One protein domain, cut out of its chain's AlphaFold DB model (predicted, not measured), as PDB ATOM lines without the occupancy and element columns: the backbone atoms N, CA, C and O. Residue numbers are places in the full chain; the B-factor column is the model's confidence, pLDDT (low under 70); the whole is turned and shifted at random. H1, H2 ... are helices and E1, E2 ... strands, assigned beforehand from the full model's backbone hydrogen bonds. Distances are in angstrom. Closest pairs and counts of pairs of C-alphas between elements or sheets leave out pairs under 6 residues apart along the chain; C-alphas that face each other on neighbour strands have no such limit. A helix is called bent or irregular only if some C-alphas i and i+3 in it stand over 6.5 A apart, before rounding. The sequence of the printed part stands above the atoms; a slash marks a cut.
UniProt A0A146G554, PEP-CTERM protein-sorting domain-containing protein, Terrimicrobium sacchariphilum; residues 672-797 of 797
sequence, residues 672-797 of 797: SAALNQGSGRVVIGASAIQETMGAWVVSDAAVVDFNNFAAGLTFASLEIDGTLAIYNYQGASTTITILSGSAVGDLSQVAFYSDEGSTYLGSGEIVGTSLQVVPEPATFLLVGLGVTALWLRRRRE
ATOM      1  N   SER A 672     100.445 127.475 191.045       94.88
ATOM      2  CA  SER A 672     100.506 127.466 189.582       94.88
ATOM      3  C   SER A 672      99.304 126.798 188.910       94.88
ATOM      4  O   SER A 672      99.250 126.807 187.683       94.88
ATOM      5  N   ALA A 673      98.379 126.194 189.663       97.06
ATOM      6  CA  ALA A 673      97.281 125.418 189.099       97.06
ATOM      7  C   ALA A 673      96.338 126.312 188.286       97.06
ATOM      8  O   ALA A 673      95.804 127.291 188.810       97.06
ATOM      9  N   ALA A 674      96.117 125.972 187.018       97.50
ATOM     10  CA  ALA A 674      95.106 126.634 186.206       97.50
ATOM     11  C   ALA A 674      93.701 126.215 186.664       97.50
ATOM     12  O   ALA A 674      93.446 125.033 186.887       97.50
ATOM     13  N   LEU A 675      92.786 127.173 186.778       97.94
ATOM     14  CA  LEU A 675      91.375 126.943 187.054       97.94
ATOM     15  C   LEU A 675      90.574 127.166 185.770       97.94
ATOM     16  O   LEU A 675      90.344 128.303 185.368       97.94
ATOM     17  N   ASN A 676      90.116 126.082 185.154       97.75
ATOM     18  CA  ASN A 676      89.250 126.108 183.982       97.75
ATOM     19  C   ASN A 676      87.804 125.881 184.429       97.75
ATOM     20  O   ASN A 676      87.394 124.761 184.727       97.75
ATOM     21  N   GLN A 677      87.027 126.954 184.512       97.75
ATOM     22  CA  GLN A 677      85.656 126.931 184.996       97.75
ATOM     23  C   GLN A 677      84.680 127.050 183.817       97.75
ATOM     24  O   GLN A 677      84.557 128.099 183.188       97.75
ATOM     25  N   GLY A 678      84.018 125.947 183.487       96.31
ATOM     26  CA  GLY A 678      82.835 125.900 182.634       96.31
ATOM     27  C   GLY A 678      81.581 126.155 183.463       96.31
ATOM     28  O   GLY A 678      81.521 127.113 184.240       96.31
ATOM     29  N   SER A 679      80.584 125.281 183.333       89.25
ATOM     30  CA  SER A 679      79.406 125.326 184.199       89.25
ATOM     31  C   SER A 679      79.798 124.898 185.625       89.25
ATOM     32  O   SER A 679      80.554 123.957 185.801       89.25
ATOM     33  N   GLY A 680      79.373 125.579 186.690       94.31
ATOM     34  CA  GLY A 680      79.646 125.125 188.072       94.31
ATOM     35  C   GLY A 680      80.311 126.154 188.983       94.31
ATOM     36  O   GLY A 680      80.434 127.336 188.646       94.31
ATOM     37  N   ARG A 681      80.679 125.717 190.196       96.94
ATOM     38  CA  ARG A 681      80.888 126.626 191.336       96.94
ATOM     39  C   ARG A 681      82.235 126.461 192.038       96.94
ATOM     40  O   ARG A 681      82.663 125.343 192.310       96.94
ATOM     41  N   VAL A 682      82.823 127.576 192.462       97.31
ATOM     42  CA  VAL A 682      83.844 127.622 193.523       97.31
ATOM     43  C   VAL A 682      83.199 128.117 194.820       97.31
ATOM     44  O   VAL A 682      82.474 129.111 194.811       97.31
ATOM     45  N   VAL A 683      83.436 127.420 195.935       94.81
ATOM     46  CA  VAL A 683      82.773 127.659 197.231       94.81
ATOM     47  C   VAL A 683      83.783 127.778 198.364       94.81
ATOM     48  O   VAL A 683      84.690 126.960 198.455       94.81
ATOM     49  N   ILE A 684      83.590 128.724 199.286       91.12
ATOM     50  CA  ILE A 684      84.405 128.813 200.511       91.12
ATOM     51  C   ILE A 684      83.813 127.952 201.640       91.12
ATOM     52  O   ILE A 684      82.611 127.983 201.916       91.12
ATOM     53  N   GLY A 685      84.670 127.136 202.264       77.62
ATOM     54  CA  GLY A 685      84.269 125.898 202.932       77.62
ATOM     55  C   GLY A 685      83.768 125.975 204.374       77.62
ATOM     56  O   GLY A 685      83.000 125.097 204.741       77.62
ATOM     57  N   ALA A 686      84.158 126.959 205.191       76.12
ATOM     58  CA  ALA A 686      83.634 127.191 206.562       76.12
ATOM     59  C   ALA A 686      84.454 128.221 207.369       76.12
ATOM     60  O   ALA A 686      84.103 128.561 208.502       76.12
ATOM     61  N   SER A 687      85.606 128.646 206.858       82.06
ATOM     62  CA  SER A 687      86.591 129.448 207.582       82.06
ATOM     63  C   SER A 687      87.171 130.527 206.677       82.06
ATOM     64  O   SER A 687      86.861 130.589 205.488       82.06
ATOM     65  N   ALA A 688      87.999 131.399 207.256       87.44
ATOM     66  CA  ALA A 688      88.729 132.367 206.461       87.44
ATOM     67  C   ALA A 688      89.802 131.665 205.617       87.44
ATOM     68  O   ALA A 688      90.675 131.006 206.184       87.44
ATOM     69  N   ILE A 689      89.739 131.825 204.294       90.69
ATOM     70  CA  ILE A 689      90.648 131.166 203.344       90.69
ATOM     71  C   ILE A 689      91.579 132.187 202.691       90.69
ATOM     72  O   ILE A 689      91.172 133.301 202.367       90.69
ATOM     73  N   GLN A 690      92.835 131.806 202.499       93.31
ATOM     74  CA  GLN A 690      93.791 132.507 201.646       93.31
ATOM     75  C   GLN A 690      94.294 131.503 200.618       93.31
ATOM     76  O   GLN A 690      94.864 130.486 201.001       93.31
ATOM     77  N   GLU A 691      94.031 131.760 199.343       95.19
ATOM     78  CA  GLU A 691      94.385 130.840 198.268       95.19
ATOM     79  C   GLU A 691      95.001 131.607 197.103       95.19
ATOM     80  O   GLU A 691      94.470 132.633 196.668       95.19
ATOM     81  N   THR A 692      96.108 131.088 196.580       94.69
ATOM     82  CA  THR A 692      96.722 131.567 195.343       94.69
ATOM     83  C   THR A 692      96.621 130.472 194.293       94.69
ATOM     84  O   THR A 692      96.909 129.318 194.576       94.69
ATOM     85  N   MET A 693      96.229 130.821 193.074       95.50
ATOM     86  CA  MET A 693      96.128 129.906 191.939       95.50
ATOM     87  C   MET A 693      96.722 130.544 190.676       95.50
ATOM     88  O   MET A 693      97.032 131.739 190.630       95.50
ATOM     89  N   GLY A 694      96.887 129.723 189.641       95.81
ATOM     90  CA  GLY A 694      97.386 130.120 188.333       95.81
ATOM     91  C   GLY A 694      96.358 130.901 187.511       95.81
ATOM     92  O   GLY A 694      95.648 131.775 188.014       95.81
ATOM     93  N   ALA A 695      96.322 130.628 186.207       95.50
ATOM     94  CA  ALA A 695      95.368 131.255 185.297       95.50
ATOM     95  C   ALA A 695      93.936 130.812 185.619       95.50
ATOM     96  O   ALA A 695      93.701 129.627 185.835       95.50
ATOM     97  N   TRP A 696      92.985 131.744 185.611       96.44
ATOM     98  CA  TRP A 696      91.561 131.446 185.714       96.44
ATOM     99  C   TRP A 696      90.880 131.702 184.374       96.44
ATOM    100  O   TRP A 696      90.868 132.832 183.891       96.44
ATOM    101  N   VAL A 697      90.321 130.654 183.777       96.44
ATOM    102  CA  VAL A 697      89.574 130.717 182.519       96.44
ATOM    103  C   VAL A 697      88.111 130.417 182.812       96.44
ATOM    104  O   VAL A 697      87.793 129.356 183.346       96.44
ATOM    105  N   VAL A 698      87.219 131.337 182.455       97.19
ATOM    106  CA  VAL A 698      85.767 131.161 182.540       97.19
ATOM    107  C   VAL A 698      85.222 130.953 181.137       97.19
ATOM    108  O   VAL A 698      85.213 131.878 180.332       97.19
ATOM    109  N   SER A 699      84.758 129.739 180.858       96.38
ATOM    110  CA  SER A 699      84.334 129.314 179.515       96.38
ATOM    111  C   SER A 699      82.816 129.196 179.339       96.38
ATOM    112  O   SER A 699      82.338 129.193 178.209       96.38
ATOM    113  N   ASP A 700      82.054 129.135 180.434       96.44
ATOM    114  CA  ASP A 700      80.585 129.082 180.434       96.44
ATOM    115  C   ASP A 700      80.034 129.782 181.698       96.44
ATOM    116  O   ASP A 700      80.741 130.559 182.341       96.44
ATOM    117  N   ALA A 701      78.767 129.556 182.051       95.38
ATOM    118  CA  ALA A 701      78.111 130.124 183.220       95.38
ATOM    119  C   ALA A 701      78.692 129.597 184.547       95.38
ATOM    120  O   ALA A 701      78.277 128.564 185.084       95.38
ATOM    121  N   ALA A 702      79.617 130.375 185.101       96.50
ATOM    122  CA  ALA A 702      80.381 130.089 186.302       96.50
ATOM    123  C   ALA A 702      79.898 130.882 187.524       96.50
ATOM    124  O   ALA A 702      79.427 132.022 187.429       96.50
ATOM    125  N   VAL A 703      80.085 130.290 188.706       95.69
ATOM    126  CA  VAL A 703      79.766 130.920 189.992       95.69
ATOM    127  C   VAL A 703      80.954 130.846 190.952       95.69
ATOM    128  O   VAL A 703      81.567 129.795 191.126       95.69
ATOM    129  N   VAL A 704      81.241 131.944 191.645       93.81
ATOM    130  CA  VAL A 704      82.059 131.958 192.864       93.81
ATOM    131  C   VAL A 704      81.164 132.397 194.010       93.81
ATOM    132  O   VAL A 704      80.485 133.414 193.914       93.81
ATOM    133  N   ASP A 705      81.138 131.639 195.096       91.75
ATOM    134  CA  ASP A 705      80.300 131.947 196.250       91.75
ATOM    135  C   ASP A 705      81.118 131.863 197.536       91.75
ATOM    136  O   ASP A 705      81.577 130.795 197.964       91.75
ATOM    137  N   PHE A 706      81.269 133.026 198.162       87.31
ATOM    138  CA  PHE A 706      82.005 133.198 199.405       87.31
ATOM    139  C   PHE A 706      81.288 132.613 200.619       87.31
ATOM    140  O   PHE A 706      81.896 132.473 201.675       87.31
ATOM    141  N   ASN A 707      80.013 132.239 200.483       87.06
ATOM    142  CA  ASN A 707      79.257 131.470 201.464       87.06
ATOM    143  C   ASN A 707      79.287 132.081 202.880       87.06
ATOM    144  O   ASN A 707      79.262 131.365 203.876       87.06
ATOM    145  N   ASN A 708      79.321 133.416 202.968       82.56
ATOM    146  CA  ASN A 708      79.444 134.196 204.207       82.56
ATOM    147  C   ASN A 708      80.798 134.108 204.939       82.56
ATOM    148  O   ASN A 708      80.879 134.455 206.119       82.56
ATOM    149  N   PHE A 709      81.869 133.682 204.272       83.31
ATOM    150  CA  PHE A 709      83.209 133.621 204.853       83.31
ATOM    151  C   PHE A 709      84.138 134.669 204.240       83.31
ATOM    152  O   PHE A 709      84.058 134.973 203.052       83.31
ATOM    153  N   ALA A 710      85.045 135.207 205.060       84.94
ATOM    154  CA  ALA A 710      86.140 136.041 204.572       84.94
ATOM    155  C   ALA A 710      87.073 135.192 203.700       84.94
ATOM    156  O   ALA A 710      87.452 134.096 204.105       84.94
ATOM    157  N   ALA A 711      87.502 135.688 202.547       87.44
ATOM    158  CA  ALA A 711      88.532 134.999 201.778       87.44
ATOM    159  C   ALA A 711      89.379 135.963 200.954       87.44
ATOM    160  O   ALA A 711      88.872 136.963 200.454       87.44
ATOM    161  N   GLY A 712      90.660 135.644 200.802       89.94
ATOM    162  CA  GLY A 712      91.531 136.260 199.811       89.94
ATOM    163  C   GLY A 712      91.870 135.244 198.734       89.94
ATOM    164  O   GLY A 712      92.583 134.280 198.997       89.94
ATOM    165  N   LEU A 713      91.343 135.450 197.529       92.06
ATOM    166  CA  LEU A 713      91.655 134.626 196.365       92.06
ATOM    167  C   LEU A 713      92.573 135.413 195.437       92.06
ATOM    168  O   LEU A 713      92.237 136.527 195.039       92.06
ATOM    169  N   THR A 714      93.723 134.851 195.084       93.12
ATOM    170  CA  THR A 714      94.674 135.461 194.150       93.12
ATOM    171  C   THR A 714      94.842 134.578 192.923       93.12
ATOM    172  O   THR A 714      95.083 133.385 193.056       93.12
ATOM    173  N   PHE A 715      94.760 135.165 191.731       94.00
ATOM    174  CA  PHE A 715      94.955 134.477 190.456       94.00
ATOM    175  C   PHE A 715      96.018 135.181 189.617       94.00
ATOM    176  O   PHE A 715      96.143 136.412 189.635       94.00
ATOM    177  N   ALA A 716      96.770 134.402 188.840       93.69
ATOM    178  CA  ALA A 716      97.803 134.935 187.957       93.69
ATOM    179  C   ALA A 716      97.218 135.750 186.790       93.69
ATOM    180  O   ALA A 716      97.767 136.790 186.419       93.69
ATOM    181  N   SER A 717      96.102 135.287 186.228       93.19
ATOM    182  CA  SER A 717      95.387 135.909 185.111       93.19
ATOM    183  C   SER A 717      93.909 135.545 185.135       93.19
ATOM    184  O   SER A 717      93.520 134.593 185.810       93.19
ATOM    185  N   LEU A 718      93.106 136.296 184.384       92.75
ATOM    186  CA  LEU A 718      91.681 136.040 184.198       92.75
ATOM    187  C   LEU A 718      91.328 136.105 182.710       92.75
ATOM    188  O   LEU A 718      91.627 137.098 182.057       92.75
ATOM    189  N   GLU A 719      90.660 135.089 182.191       94.44
ATOM    190  CA  GLU A 719      90.087 135.062 180.846       94.44
ATOM    191  C   GLU A 719      88.583 134.803 180.951       94.44
ATOM    192  O   GLU A 719      88.162 133.856 181.615       94.44
ATOM    193  N   ILE A 720      87.776 135.679 180.345       93.62
ATOM    194  CA  ILE A 720      86.310 135.614 180.379       93.62
ATOM    195  C   ILE A 720      85.757 135.406 178.965       93.62
ATOM    196  O   ILE A 720      85.658 136.362 178.191       93.62
ATOM    197  N   ASP A 721      85.331 134.174 178.688       93.56
ATOM    198  CA  ASP A 721      84.579 133.771 177.492       93.56
ATOM    199  C   ASP A 721      83.107 133.414 177.808       93.56
ATOM    200  O   ASP A 721      82.271 133.371 176.904       93.56
ATOM    201  N   GLY A 722      82.780 133.191 179.089       92.88
ATOM    202  CA  GLY A 722      81.432 132.933 179.616       92.88
ATOM    203  C   GLY A 722      80.940 133.989 180.620       92.88
ATOM    204  O   GLY A 722      81.515 135.068 180.745       92.88
ATOM    205  N   THR A 723      79.867 133.689 181.362       94.56
ATOM    206  CA  THR A 723      79.345 134.581 182.420       94.56
ATOM    207  C   THR A 723      79.873 134.195 183.792       94.56
ATOM    208  O   THR A 723      79.838 133.020 184.143       94.56
ATOM    209  N   LEU A 724      80.256 135.176 184.610       94.19
ATOM    210  CA  LEU A 724      80.778 134.948 185.956       94.19
ATOM    211  C   LEU A 724      79.936 135.684 187.003       94.19
ATOM    212  O   LEU A 724      79.923 136.914 187.049       94.19
ATOM    213  N   ALA A 725      79.275 134.931 187.881       92.38
ATOM    214  CA  ALA A 725      78.560 135.475 189.031       92.38
ATOM    215  C   ALA A 725      79.369 135.286 190.319       92.38
ATOM    216  O   ALA A 725      79.753 134.169 190.665       92.38
ATOM    217  N   ILE A 726      79.601 136.370 191.054       90.06
ATOM    218  CA  ILE A 726      80.360 136.363 192.308       90.06
ATOM    219  C   ILE A 726      79.429 136.770 193.446       90.06
ATOM    220  O   ILE A 726      78.988 137.915 193.505       90.06
ATOM    221  N   TYR A 727      79.144 135.844 194.357       87.19
ATOM    222  CA  TYR A 727      78.258 136.058 195.497       87.19
ATOM    223  C   TYR A 727      79.043 136.283 196.784       87.19
ATOM    224  O   TYR A 727      79.778 135.403 197.236       87.19
ATOM    225  N   ASN A 728      78.837 137.445 197.400       81.00
ATOM    226  CA  ASN A 728      79.373 137.795 198.706       81.00
ATOM    227  C   ASN A 728      78.260 138.368 199.594       81.00
ATOM    228  O   ASN A 728      77.839 139.501 199.414       81.00
ATOM    229  N   TYR A 729      77.788 137.588 200.560       72.88
ATOM    230  CA  TYR A 729      76.641 137.941 201.408       72.88
ATOM    231  C   TYR A 729      77.038 138.526 202.783       72.88
ATOM    232  O   TYR A 729      76.271 138.421 203.736       72.88
ATOM    233  N   GLN A 730      78.274 139.015 202.948       66.50
ATOM    234  CA  GLN A 730      78.770 139.559 204.222       66.50
ATOM    235  C   GLN A 730      79.663 140.786 204.027       66.50
ATOM    236  O   GLN A 730      80.439 140.861 203.075       66.50
ATOM    237  N   GLY A 731      79.699 141.648 205.052       56.03
ATOM    238  CA  GLY A 731      80.684 142.730 205.223       56.03
ATOM    239  C   GLY A 731      82.079 142.278 205.700       56.03
ATOM    240  O   GLY A 731      82.859 143.091 206.199       56.03
ATOM    241  N   ALA A 732      82.400 140.982 205.609       60.44
ATOM    242  CA  ALA A 732      83.728 140.463 205.935       60.44
ATOM    243  C   ALA A 732      84.766 140.894 204.878       60.44
ATOM    244  O   ALA A 732      84.422 141.169 203.730       60.44
ATOM    245  N   SER A 733      86.050 140.961 205.250       71.00
ATOM    246  CA  SER A 733      87.123 141.318 204.312       71.00
ATOM    247  C   SER A 733      87.343 140.207 203.284       71.00
ATOM    248  O   SER A 733      88.111 139.276 203.522       71.00
ATOM    249  N   THR A 734      86.661 140.326 202.149       78.56
ATOM    250  CA  THR A 734      86.765 139.419 201.009       78.56
ATOM    251  C   THR A 734      87.453 140.122 199.846       78.56
ATOM    252  O   THR A 734      87.090 141.244 199.493       78.56
ATOM    253  N   THR A 735      88.456 139.482 199.248       80.81
ATOM    254  CA  THR A 735      89.198 140.017 198.105       80.81
ATOM    255  C   THR A 735      89.370 138.960 197.019       80.81
ATOM    256  O   THR A 735      89.694 137.805 197.290       80.81
ATOM    257  N   ILE A 736      89.190 139.378 195.765       85.62
ATOM    258  CA  ILE A 736      89.689 138.652 194.595       85.62
ATOM    259  C   ILE A 736      90.760 139.529 193.959       85.62
ATOM    260  O   ILE A 736      90.511 140.677 193.590       85.62
ATOM    261  N   THR A 737      91.966 138.996 193.835       86.69
ATOM    262  CA  THR A 737      93.119 139.693 193.274       86.69
ATOM    263  C   THR A 737      93.530 139.013 191.984       86.69
ATOM    264  O   THR A 737      93.946 137.861 191.995       86.69
ATOM    265  N   ILE A 738      93.465 139.742 190.874       88.06
ATOM    266  CA  ILE A 738      94.152 139.351 189.642       88.06
ATOM    267  C   ILE A 738      95.476 140.112 189.625       88.06
ATOM    268  O   ILE A 738      95.475 141.338 189.777       88.06
ATOM    269  N   LEU A 739      96.604 139.409 189.505       83.81
ATOM    270  CA  LEU A 739      97.913 140.065 189.445       83.81
ATOM    271  C   LEU A 739      97.917 141.090 188.291       83.81
ATOM    272  O   LEU A 739      97.437 140.822 187.199       83.81
ATOM    273  N   SER A 740      98.368 142.318 188.550       61.16
ATOM    274  CA  SER A 740      98.080 143.483 187.696       61.16
ATOM    275  C   SER A 740      98.435 143.284 186.209       61.16
ATOM    276  O   SER A 740      99.598 143.034 185.893       61.16
ATOM    277  N   GLY A 741      97.466 143.505 185.305       65.12
ATOM    278  CA  GLY A 741      97.669 143.559 183.845       65.12
ATOM    279  C   GLY A 741      97.313 142.295 183.047       65.12
ATOM    280  O   GLY A 741      97.663 142.230 181.871       65.12
ATOM    281  N   SER A 742      96.635 141.311 183.650       74.12
ATOM    282  CA  SER A 742      96.442 139.966 183.078       74.12
ATOM    283  C   SER A 742      94.979 139.506 182.932       74.12
ATOM    284  O   SER A 742      94.729 138.311 182.790       74.12
ATOM    285  N   ALA A 743      94.009 140.428 182.958       85.00
ATOM    286  CA  ALA A 743      92.606 140.122 182.661       85.00
ATOM    287  C   ALA A 743      92.278 140.391 181.179       85.00
ATOM    288  O   ALA A 743      92.579 141.475 180.674       85.00
ATOM    289  N   VAL A 744      91.656 139.430 180.494       88.44
ATOM    290  CA  VAL A 744      91.245 139.492 179.079       88.44
ATOM    291  C   VAL A 744      89.813 138.963 178.895       88.44
ATOM    292  O   VAL A 744      89.259 138.338 179.797       88.44
ATOM    293  N   GLY A 745      89.208 139.223 177.734       88.19
ATOM    294  CA  GLY A 745      87.823 138.834 177.428       88.19
ATOM    295  C   GLY A 745      86.795 139.943 177.685       88.19
ATOM    296  O   GLY A 745      87.150 141.119 177.814       88.19
ATOM    297  N   ASP A 746      85.510 139.578 177.726       89.31
ATOM    298  CA  ASP A 746      84.409 140.520 177.978       89.31
ATOM    299  C   ASP A 746      84.095 140.621 179.477       89.31
ATOM    300  O   ASP A 746      83.228 139.933 180.015       89.31
ATOM    301  N   LEU A 747      84.777 141.540 180.166       85.50
ATOM    302  CA  LEU A 747      84.576 141.774 181.602       85.50
ATOM    303  C   LEU A 747      83.162 142.275 181.953       85.50
ATOM    304  O   LEU A 747      82.805 142.282 183.130       85.50
ATOM    305  N   SER A 748      82.337 142.657 180.965       86.81
ATOM    306  CA  SER A 748      80.922 142.970 181.207       86.81
ATOM    307  C   SER A 748      80.059 141.760 181.542       86.81
ATOM    308  O   SER A 748      78.976 141.918 182.104       86.81
ATOM    309  N   GLN A 749      80.581 140.555 181.311       90.44
ATOM    310  CA  GLN A 749      79.959 139.299 181.721       90.44
ATOM    311  C   GLN A 749      80.201 138.957 183.204       90.44
ATOM    312  O   GLN A 749      79.719 137.926 183.679       90.44
ATOM    313  N   VAL A 750      80.932 139.798 183.951       90.12
ATOM    314  CA  VAL A 750      81.176 139.615 185.389       90.12
ATOM    315  C   VAL A 750      80.185 140.436 186.218       90.12
ATOM    316  O   VAL A 750      80.142 141.671 186.142       90.12
ATOM    317  N   ALA A 751      79.414 139.748 187.058       88.44
ATOM    318  CA  ALA A 751      78.442 140.341 187.968       88.44
ATOM    319  C   ALA A 751      78.765 140.004 189.429       88.44
ATOM    320  O   ALA A 751      78.953 138.843 189.795       88.44
ATOM    321  N   PHE A 752      78.774 141.028 190.276       84.88
ATOM    322  CA  PHE A 752      78.934 140.894 191.717       84.88
ATOM    323  C   PHE A 752      77.594 141.047 192.411       84.88
ATOM    324  O   PHE A 752      76.871 142.011 192.173       84.88
ATOM    325  N   TYR A 753      77.305 140.132 193.318       83.62
ATOM    326  CA  TYR A 753      76.108 140.112 194.135       83.62
ATOM    327  C   TYR A 753      76.530 140.325 195.587       83.62
ATOM    328  O   TYR A 753      77.129 139.431 196.186       83.62
ATOM    329  N   SER A 754      76.251 141.520 196.121       75.50
ATOM    330  CA  SER A 754      76.613 141.915 197.492       75.50
ATOM    331  C   SER A 754      75.478 142.664 198.195       75.50
ATOM    332  O   SER A 754      74.716 143.389 197.546       75.50
ATOM    333  N   ASP A 755      75.356 142.484 199.511       67.62
ATOM    334  CA  ASP A 755      74.443 143.224 200.401       67.62
ATOM    335  C   ASP A 755      75.100 144.484 200.998       67.62
ATOM    336  O   ASP A 755      74.447 145.517 201.145       67.62
ATOM    337  N   GLU A 756      76.411 144.441 201.231       58.78
ATOM    338  CA  GLU A 756      77.273 145.588 201.524       58.78
ATOM    339  C   GLU A 756      78.573 145.503 200.699       58.78
ATOM    340  O   GLU A 756      79.124 144.418 200.520       58.78
ATOM    341  N   GLY A 757      79.099 146.628 200.193       53.94
ATOM    342  CA  GLY A 757      80.480 146.696 199.684       53.94
ATOM    343  C   GLY A 757      80.699 147.315 198.298       53.94
ATOM    344  O   GLY A 757      79.776 147.702 197.590       53.94
ATOM    345  N   SER A 758      81.984 147.435 197.947       55.19
ATOM    346  CA  SER A 758      82.505 147.865 196.640       55.19
ATOM    347  C   SER A 758      83.198 146.678 195.965       55.19
ATOM    348  O   SER A 758      83.762 145.824 196.647       55.19
ATOM    349  N   THR A 759      83.114 146.589 194.639       54.53
ATOM    350  CA  THR A 759      83.551 145.416 193.868       54.53
ATOM    351  C   THR A 759      84.943 145.634 193.302       54.53
ATOM    352  O   THR A 759      85.152 146.547 192.502       54.53
ATOM    353  N   TYR A 760      85.892 144.784 193.692       57.38
ATOM    354  CA  TYR A 760      87.277 144.857 193.237       57.38
ATOM    355  C   TYR A 760      87.715 143.503 192.677       57.38
ATOM    356  O   TYR A 760      87.577 142.482 193.349       57.38
ATOM    357  N   LEU A 761      88.282 143.506 191.469       56.09
ATOM    358  CA  LEU A 761      89.163 142.439 190.990       56.09
ATOM    359  C   LEU A 761      90.556 143.062 190.858       56.09
ATOM    360  O   LEU A 761      90.809 143.849 189.949       56.09
ATOM    361  N   GLY A 762      91.458 142.767 191.791       55.44
ATOM    362  CA  GLY A 762      92.755 143.450 191.884       55.44
ATOM    363  C   GLY A 762      92.712 144.737 192.721       55.44
ATOM    364  O   GLY A 762      91.908 144.873 193.637       55.44
ATOM    365  N   SER A 763      93.617 145.685 192.452       47.47
ATOM    366  CA  SER A 763      93.843 146.869 193.303       47.47
ATOM    367  C   SER A 763      92.967 148.097 192.974       47.47
ATOM    368  O   SER A 763      93.366 149.219 193.291       47.47
ATOM    369  N   GLY A 764      91.814 147.928 192.310       54.62
ATOM    370  CA  GLY A 764      90.912 149.020 191.902       54.62
ATOM    371  C   GLY A 764      89.584 148.541 191.289       54.62
ATOM    372  O   GLY A 764      89.394 147.345 191.077       54.62
ATOM    373  N   GLU A 765      88.650 149.469 191.046       57.22
ATOM    374  CA  GLU A 765      87.357 149.210 190.381       57.22
ATOM    375  C   GLU A 765      87.591 148.868 188.896       57.22
ATOM    376  O   GLU A 765      88.271 149.618 188.187       57.22
ATOM    377  N   ILE A 766      87.064 147.735 188.411       59.81
ATOM    378  CA  ILE A 766      87.231 147.318 187.010       59.81
ATOM    379  C   ILE A 766      86.091 147.853 186.144       59.81
ATOM    380  O   ILE A 766      84.922 147.493 186.313       59.81
ATOM    381  N   VAL A 767      86.469 148.644 185.137       57.44
ATOM    382  CA  VAL A 767      85.578 149.138 184.083       57.44
ATOM    383  C   VAL A 767      84.981 147.963 183.303       57.44
ATOM    384  O   VAL A 767      85.713 147.168 182.722       57.44
ATOM    385  N   GLY A 768      83.650 147.885 183.265       62.47
ATOM    386  CA  GLY A 768      82.898 146.863 182.532       62.47
ATOM    387  C   GLY A 768      82.074 145.953 183.436       62.47
ATOM    388  O   GLY A 768      80.990 145.560 183.031       62.47
ATOM    389  N   THR A 769      82.517 145.696 184.668       73.38
ATOM    390  CA  THR A 769      81.796 144.830 185.620       73.38
ATOM    391  C   THR A 769      80.537 145.495 186.189       73.38
ATOM    392  O   THR A 769      80.412 146.723 186.162       73.38
ATOM    393  N   SER A 770      79.594 144.704 186.718       75.81
ATOM    394  CA  SER A 770      78.381 145.238 187.358       75.81
ATOM    395  C   SER A 770      78.234 144.805 188.817       75.81
ATOM    396  O   SER A 770      78.405 143.633 189.148       75.81
ATOM    397  N   LEU A 771      77.881 145.754 189.690       75.94
ATOM    398  CA  LEU A 771      77.421 145.476 191.049       75.94
ATOM    399  C   LEU A 771      75.894 145.385 191.048       75.94
ATOM    400  O   LEU A 771      75.200 146.336 190.685       75.94
ATOM    401  N   GLN A 772      75.380 144.241 191.476       78.75
ATOM    402  CA  GLN A 772      73.969 143.979 191.684       78.75
ATOM    403  C   GLN A 772      73.707 143.915 193.188       78.75
ATOM    404  O   GLN A 772      74.322 143.131 193.914       78.75
ATOM    405  N   VAL A 773      72.773 144.741 193.658       68.50
ATOM    406  CA  VAL A 773      72.265 144.620 195.026       68.50
ATOM    407  C   VAL A 773      71.486 143.316 195.099       68.50
ATOM    408  O   VAL A 773      70.575 143.093 194.297       68.50
ATOM    409  N   VAL A 774      71.845 142.448 196.040       63.16
ATOM    410  CA  VAL A 774      71.097 141.210 196.273       63.16
ATOM    411  C   VAL A 774      69.684 141.599 196.725       63.16
ATOM    412  O   VAL A 774      69.550 142.281 197.741       63.16
ATOM    413  N   PRO A 775      68.608 141.207 196.016       49.31
ATOM    414  CA  PRO A 775      67.270 141.312 196.580       49.31
ATOM    415  C   PRO A 775      67.255 140.445 197.836       49.31
ATOM    416  O   PRO A 775      67.596 139.266 197.734       49.31
ATOM    417  N   GLU A 776      66.881 140.994 198.999       41.81
ATOM    418  CA  GLU A 776      66.670 140.173 200.196       41.81
ATOM    419  C   GLU A 776      65.845 138.939 199.795       41.81
ATOM    420  O   GLU A 776      64.729 139.098 199.279       41.81
ATOM    421  N   PRO A 777      66.366 137.709 199.958       41.53
ATOM    422  CA  PRO A 777      65.629 136.545 199.524       41.53
ATOM    423  C   PRO A 777      64.436 136.376 200.459       41.53
ATOM    424  O   PRO A 777      64.548 135.848 201.568       41.53
ATOM    425  N   ALA A 778      63.246 136.756 199.998       38.69
ATOM    426  CA  ALA A 778      62.055 136.082 200.469       38.69
ATOM    427  C   ALA A 778      62.270 134.595 200.137       38.69
ATOM    428  O   ALA A 778      62.280 134.225 198.964       38.69
ATOM    429  N   THR A 779      62.433 133.754 201.167       38.97
ATOM    430  CA  THR A 779      62.480 132.272 201.133       38.97
ATOM    431  C   THR A 779      63.858 131.571 201.182       38.97
ATOM    432  O   THR A 779      64.138 130.706 200.364       38.97
ATOM    433  N   PHE A 780      64.673 131.798 202.224       43.25
ATOM    434  CA  PHE A 780      65.677 130.797 202.675       43.25
ATOM    435  C   PHE A 780      65.669 130.518 204.195       43.25
ATOM    436  O   PHE A 780      66.654 130.064 204.771       43.25
ATOM    437  N   LEU A 781      64.522 130.690 204.863       35.41
ATOM    438  CA  LEU A 781      64.377 130.388 206.298       35.41
ATOM    439  C   LEU A 781      64.245 128.881 206.630       35.41
ATOM    440  O   LEU A 781      64.026 128.553 207.791       35.41
ATOM    441  N   LEU A 782      64.364 127.935 205.685       35.03
ATOM    442  CA  LEU A 782      64.057 126.522 205.999       35.03
ATOM    443  C   LEU A 782      65.131 125.462 205.717       35.03
ATOM    444  O   LEU A 782      64.912 124.315 206.089       35.03
ATOM    445  N   VAL A 783      66.296 125.794 205.150       38.41
ATOM    446  CA  VAL A 783      67.330 124.765 204.873       38.41
ATOM    447  C   VAL A 783      68.585 124.930 205.743       38.41
ATOM    448  O   VAL A 783      69.141 123.938 206.208       38.41
ATOM    449  N   GLY A 784      68.972 126.160 206.101       34.84
ATOM    450  CA  GLY A 784      70.165 126.419 206.926       34.84
ATOM    451  C   GLY A 784      70.024 126.092 208.422       34.84
ATOM    452  O   GLY A 784      71.014 125.767 209.074       34.84
ATOM    453  N   LEU A 785      68.803 126.108 208.972       40.94
ATOM    454  CA  LEU A 785      68.551 125.786 210.388       40.94
ATOM    455  C   LEU A 785      68.465 124.275 210.667       40.94
ATOM    456  O   LEU A 785      68.604 123.860 211.816       40.94
ATOM    457  N   GLY A 786      68.285 123.438 209.637       35.97
ATOM    458  CA  GLY A 786      68.223 121.981 209.795       35.97
ATOM    459  C   GLY A 786      69.578 121.345 210.122       35.97
ATOM    460  O   GLY A 786      69.637 120.380 210.881       35.97
ATOM    461  N   VAL A 787      70.676 121.912 209.612       41.09
ATOM    462  CA  VAL A 787      72.024 121.334 209.753       41.09
ATOM    463  C   VAL A 787      72.731 121.835 211.021       41.09
ATOM    464  O   VAL A 787      73.358 121.049 211.730       41.09
ATOM    465  N   THR A 788      72.550 123.102 211.404       38.12
ATOM    466  CA  THR A 788      73.125 123.652 212.649       38.12
ATOM    467  C   THR A 788      72.356 123.237 213.908       38.12
ATOM    468  O   THR A 788      72.980 122.994 214.945       38.12
ATOM    469  N   ALA A 789      71.030 123.053 213.846       38.66
ATOM    470  CA  ALA A 789      70.261 122.536 214.986       38.66
ATOM    471  C   ALA A 789      70.549 121.048 215.274       38.66
ATOM    472  O   ALA A 789      70.518 120.628 216.433       38.66
ATOM    473  N   LEU A 790      70.894 120.255 214.251       37.19
ATOM    474  CA  LEU A 790      71.289 118.853 214.427       37.19
ATOM    475  C   LEU A 790      72.709 118.724 215.013       37.19
ATOM    476  O   LEU A 790      72.961 117.830 215.822       37.19
ATOM    477  N   TRP A 791      73.605 119.663 214.690       35.38
ATOM    478  CA  TRP A 791      74.953 119.729 215.267       35.38
ATOM    479  C   TRP A 791      74.945 120.174 216.742       35.38
ATOM    480  O   TRP A 791      75.715 119.663 217.555       35.38
ATOM    481  N   LEU A 792      74.017 121.057 217.134       38.44
ATOM    482  CA  LEU A 792      73.872 121.512 218.526       38.44
ATOM    483  C   LEU A 792      73.074 120.547 219.425       38.44
ATOM    484  O   LEU A 792      73.289 120.551 220.639       38.44
ATOM    485  N   ARG A 793      72.214 119.672 218.876       37.88
ATOM    486  CA  ARG A 793      71.489 118.658 219.674       37.88
ATOM    487  C   ARG A 793      72.359 117.454 220.064       37.88
ATOM    488  O   ARG A 793      72.151 116.896 221.134       37.88
ATOM    489  N   ARG A 794      73.391 117.112 219.281       36.91
ATOM    490  CA  ARG A 794      74.346 116.019 219.589       36.91
ATOM    491  C   ARG A 794      75.439 116.364 220.614       36.91
ATOM    492  O   ARG A 794      76.241 115.504 220.943       36.91
ATOM    493  N   ARG A 795      75.474 117.590 221.150       39.03
ATOM    494  CA  ARG A 795      76.333 117.955 222.299       39.03
ATOM    495  C   ARG A 795      75.602 117.928 223.652       39.03
ATOM    496  O   ARG A 795      76.159 118.387 224.646       39.03
ATOM    497  N   ARG A 796      74.359 117.429 223.704       39.66
ATOM    498  CA  ARG A 796      73.569 117.297 224.944       39.66
ATOM    499  C   ARG A 796      72.898 115.928 225.147       39.66
ATOM    500  O   ARG A 796      72.016 115.838 225.996       39.66
ATOM    501  N   GLU A 797      73.343 114.886 224.452       35.50
ATOM    502  CA  GLU A 797      73.019 113.485 224.775       35.50
ATOM    503  C   GLU A 797      74.301 112.663 224.884       35.50
ATOM    504  O   GLU A 797      75.167 112.831 223.992       35.50
TER     505      GLU A 797
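AT A GLANCE: This is residues 672 to 797 of the 797 residues of the protein "PEP-CTERM protein-sorting domain-containing protein" of Terrimicrobium sacchariphilum (UniProt A0A146G554). The chain is wound in stacked turns, a short solenoid with one wall made of the parallel sheet E2 E4 E6 E9 E10 and the rest of its way round made of E1, E3, E5, E7 and E8, with E3 and E5 bent by nearly a right angle. From this compact body a tail sticks out, residues 777 to 797, which holds the one named helix, H1. The printed part has 126 residues with ten named strands, E1 to E10, then H1; it is mostly strand, and both sheets are parallel, the first in the order given and the second, E1 E3 E5 E7 E8, branched. It is only just compact, close to loose, with a radius of gyration of the C-alphas of 16.3 A, and elongated, spanning 56 by 33 by 26 A.

IN THESE COORDINATES: E1, residues 674 to 677, begins with C-alpha 674 at (95.106, 126.634, 186.206). E2 is residues 680 to 684, 13.8 A long, and E3 is residues 689 to 698, 21.4 A, bending by 86 degrees at residue 694. E4, residues 702 to 705, precedes E5, residues 711 to 720, 21.5 A, which bends by 87 degrees at residue 716. E6 is residues 724 to 728, 13.1 A; E7 is residues 735 to 738, and E8 is residues 743 to 745. E9, residues 750 to 754, 13.1 A, and E10, residues 770 to 773, follow. H1, residues 784 to 793, 15.0 A, ends with C-alpha 793 at (71.489, 118.658, 219.674).

HOW THE PARTS SIT: In the branched, twisted sheet, E1 lies on one side of E3, with N 675 and O 695 2.8 A apart, and E5 on the other side, with N 691 and O 712 2.9 A apart. E3 lies on one side of E5, and on the other side lie E7, beside residues 712 to 717 of E5, with N 713 and O 735 2.9 A apart, and E8, beside residues 717 to 720 of E5, with N 744 and O 718 2.8 A apart. In the other sheet, E2 and E10 are edge strands. E2 and E4 have N 682 and O 703 2.9 A apart, E4 and E6 have N 727 and O 704 2.8 A apart, E6 and E9 have N 726 and O 751 2.8 A apart, and E9 and E10 have N 772 and O 752 2.8 A apart. E1 and E2 meet only through their link. H1 is on neither sheet, and 4 of its 6 O i to N i+4 pairs are within hydrogen-bond range.

THE WHOLE: The two farthest C-alphas, those of Gly 741 and Glu 797, are 56.5 A apart. The body without residues 777 to 797 spans 31 by 27 by 26 A. The printed part has no cut; the link from E9 to E10, 15 residues, is long. The mean pLDDT of the printed part is 75.0; 44 residues are under 70, among them 755 to 768 and 773 to 797.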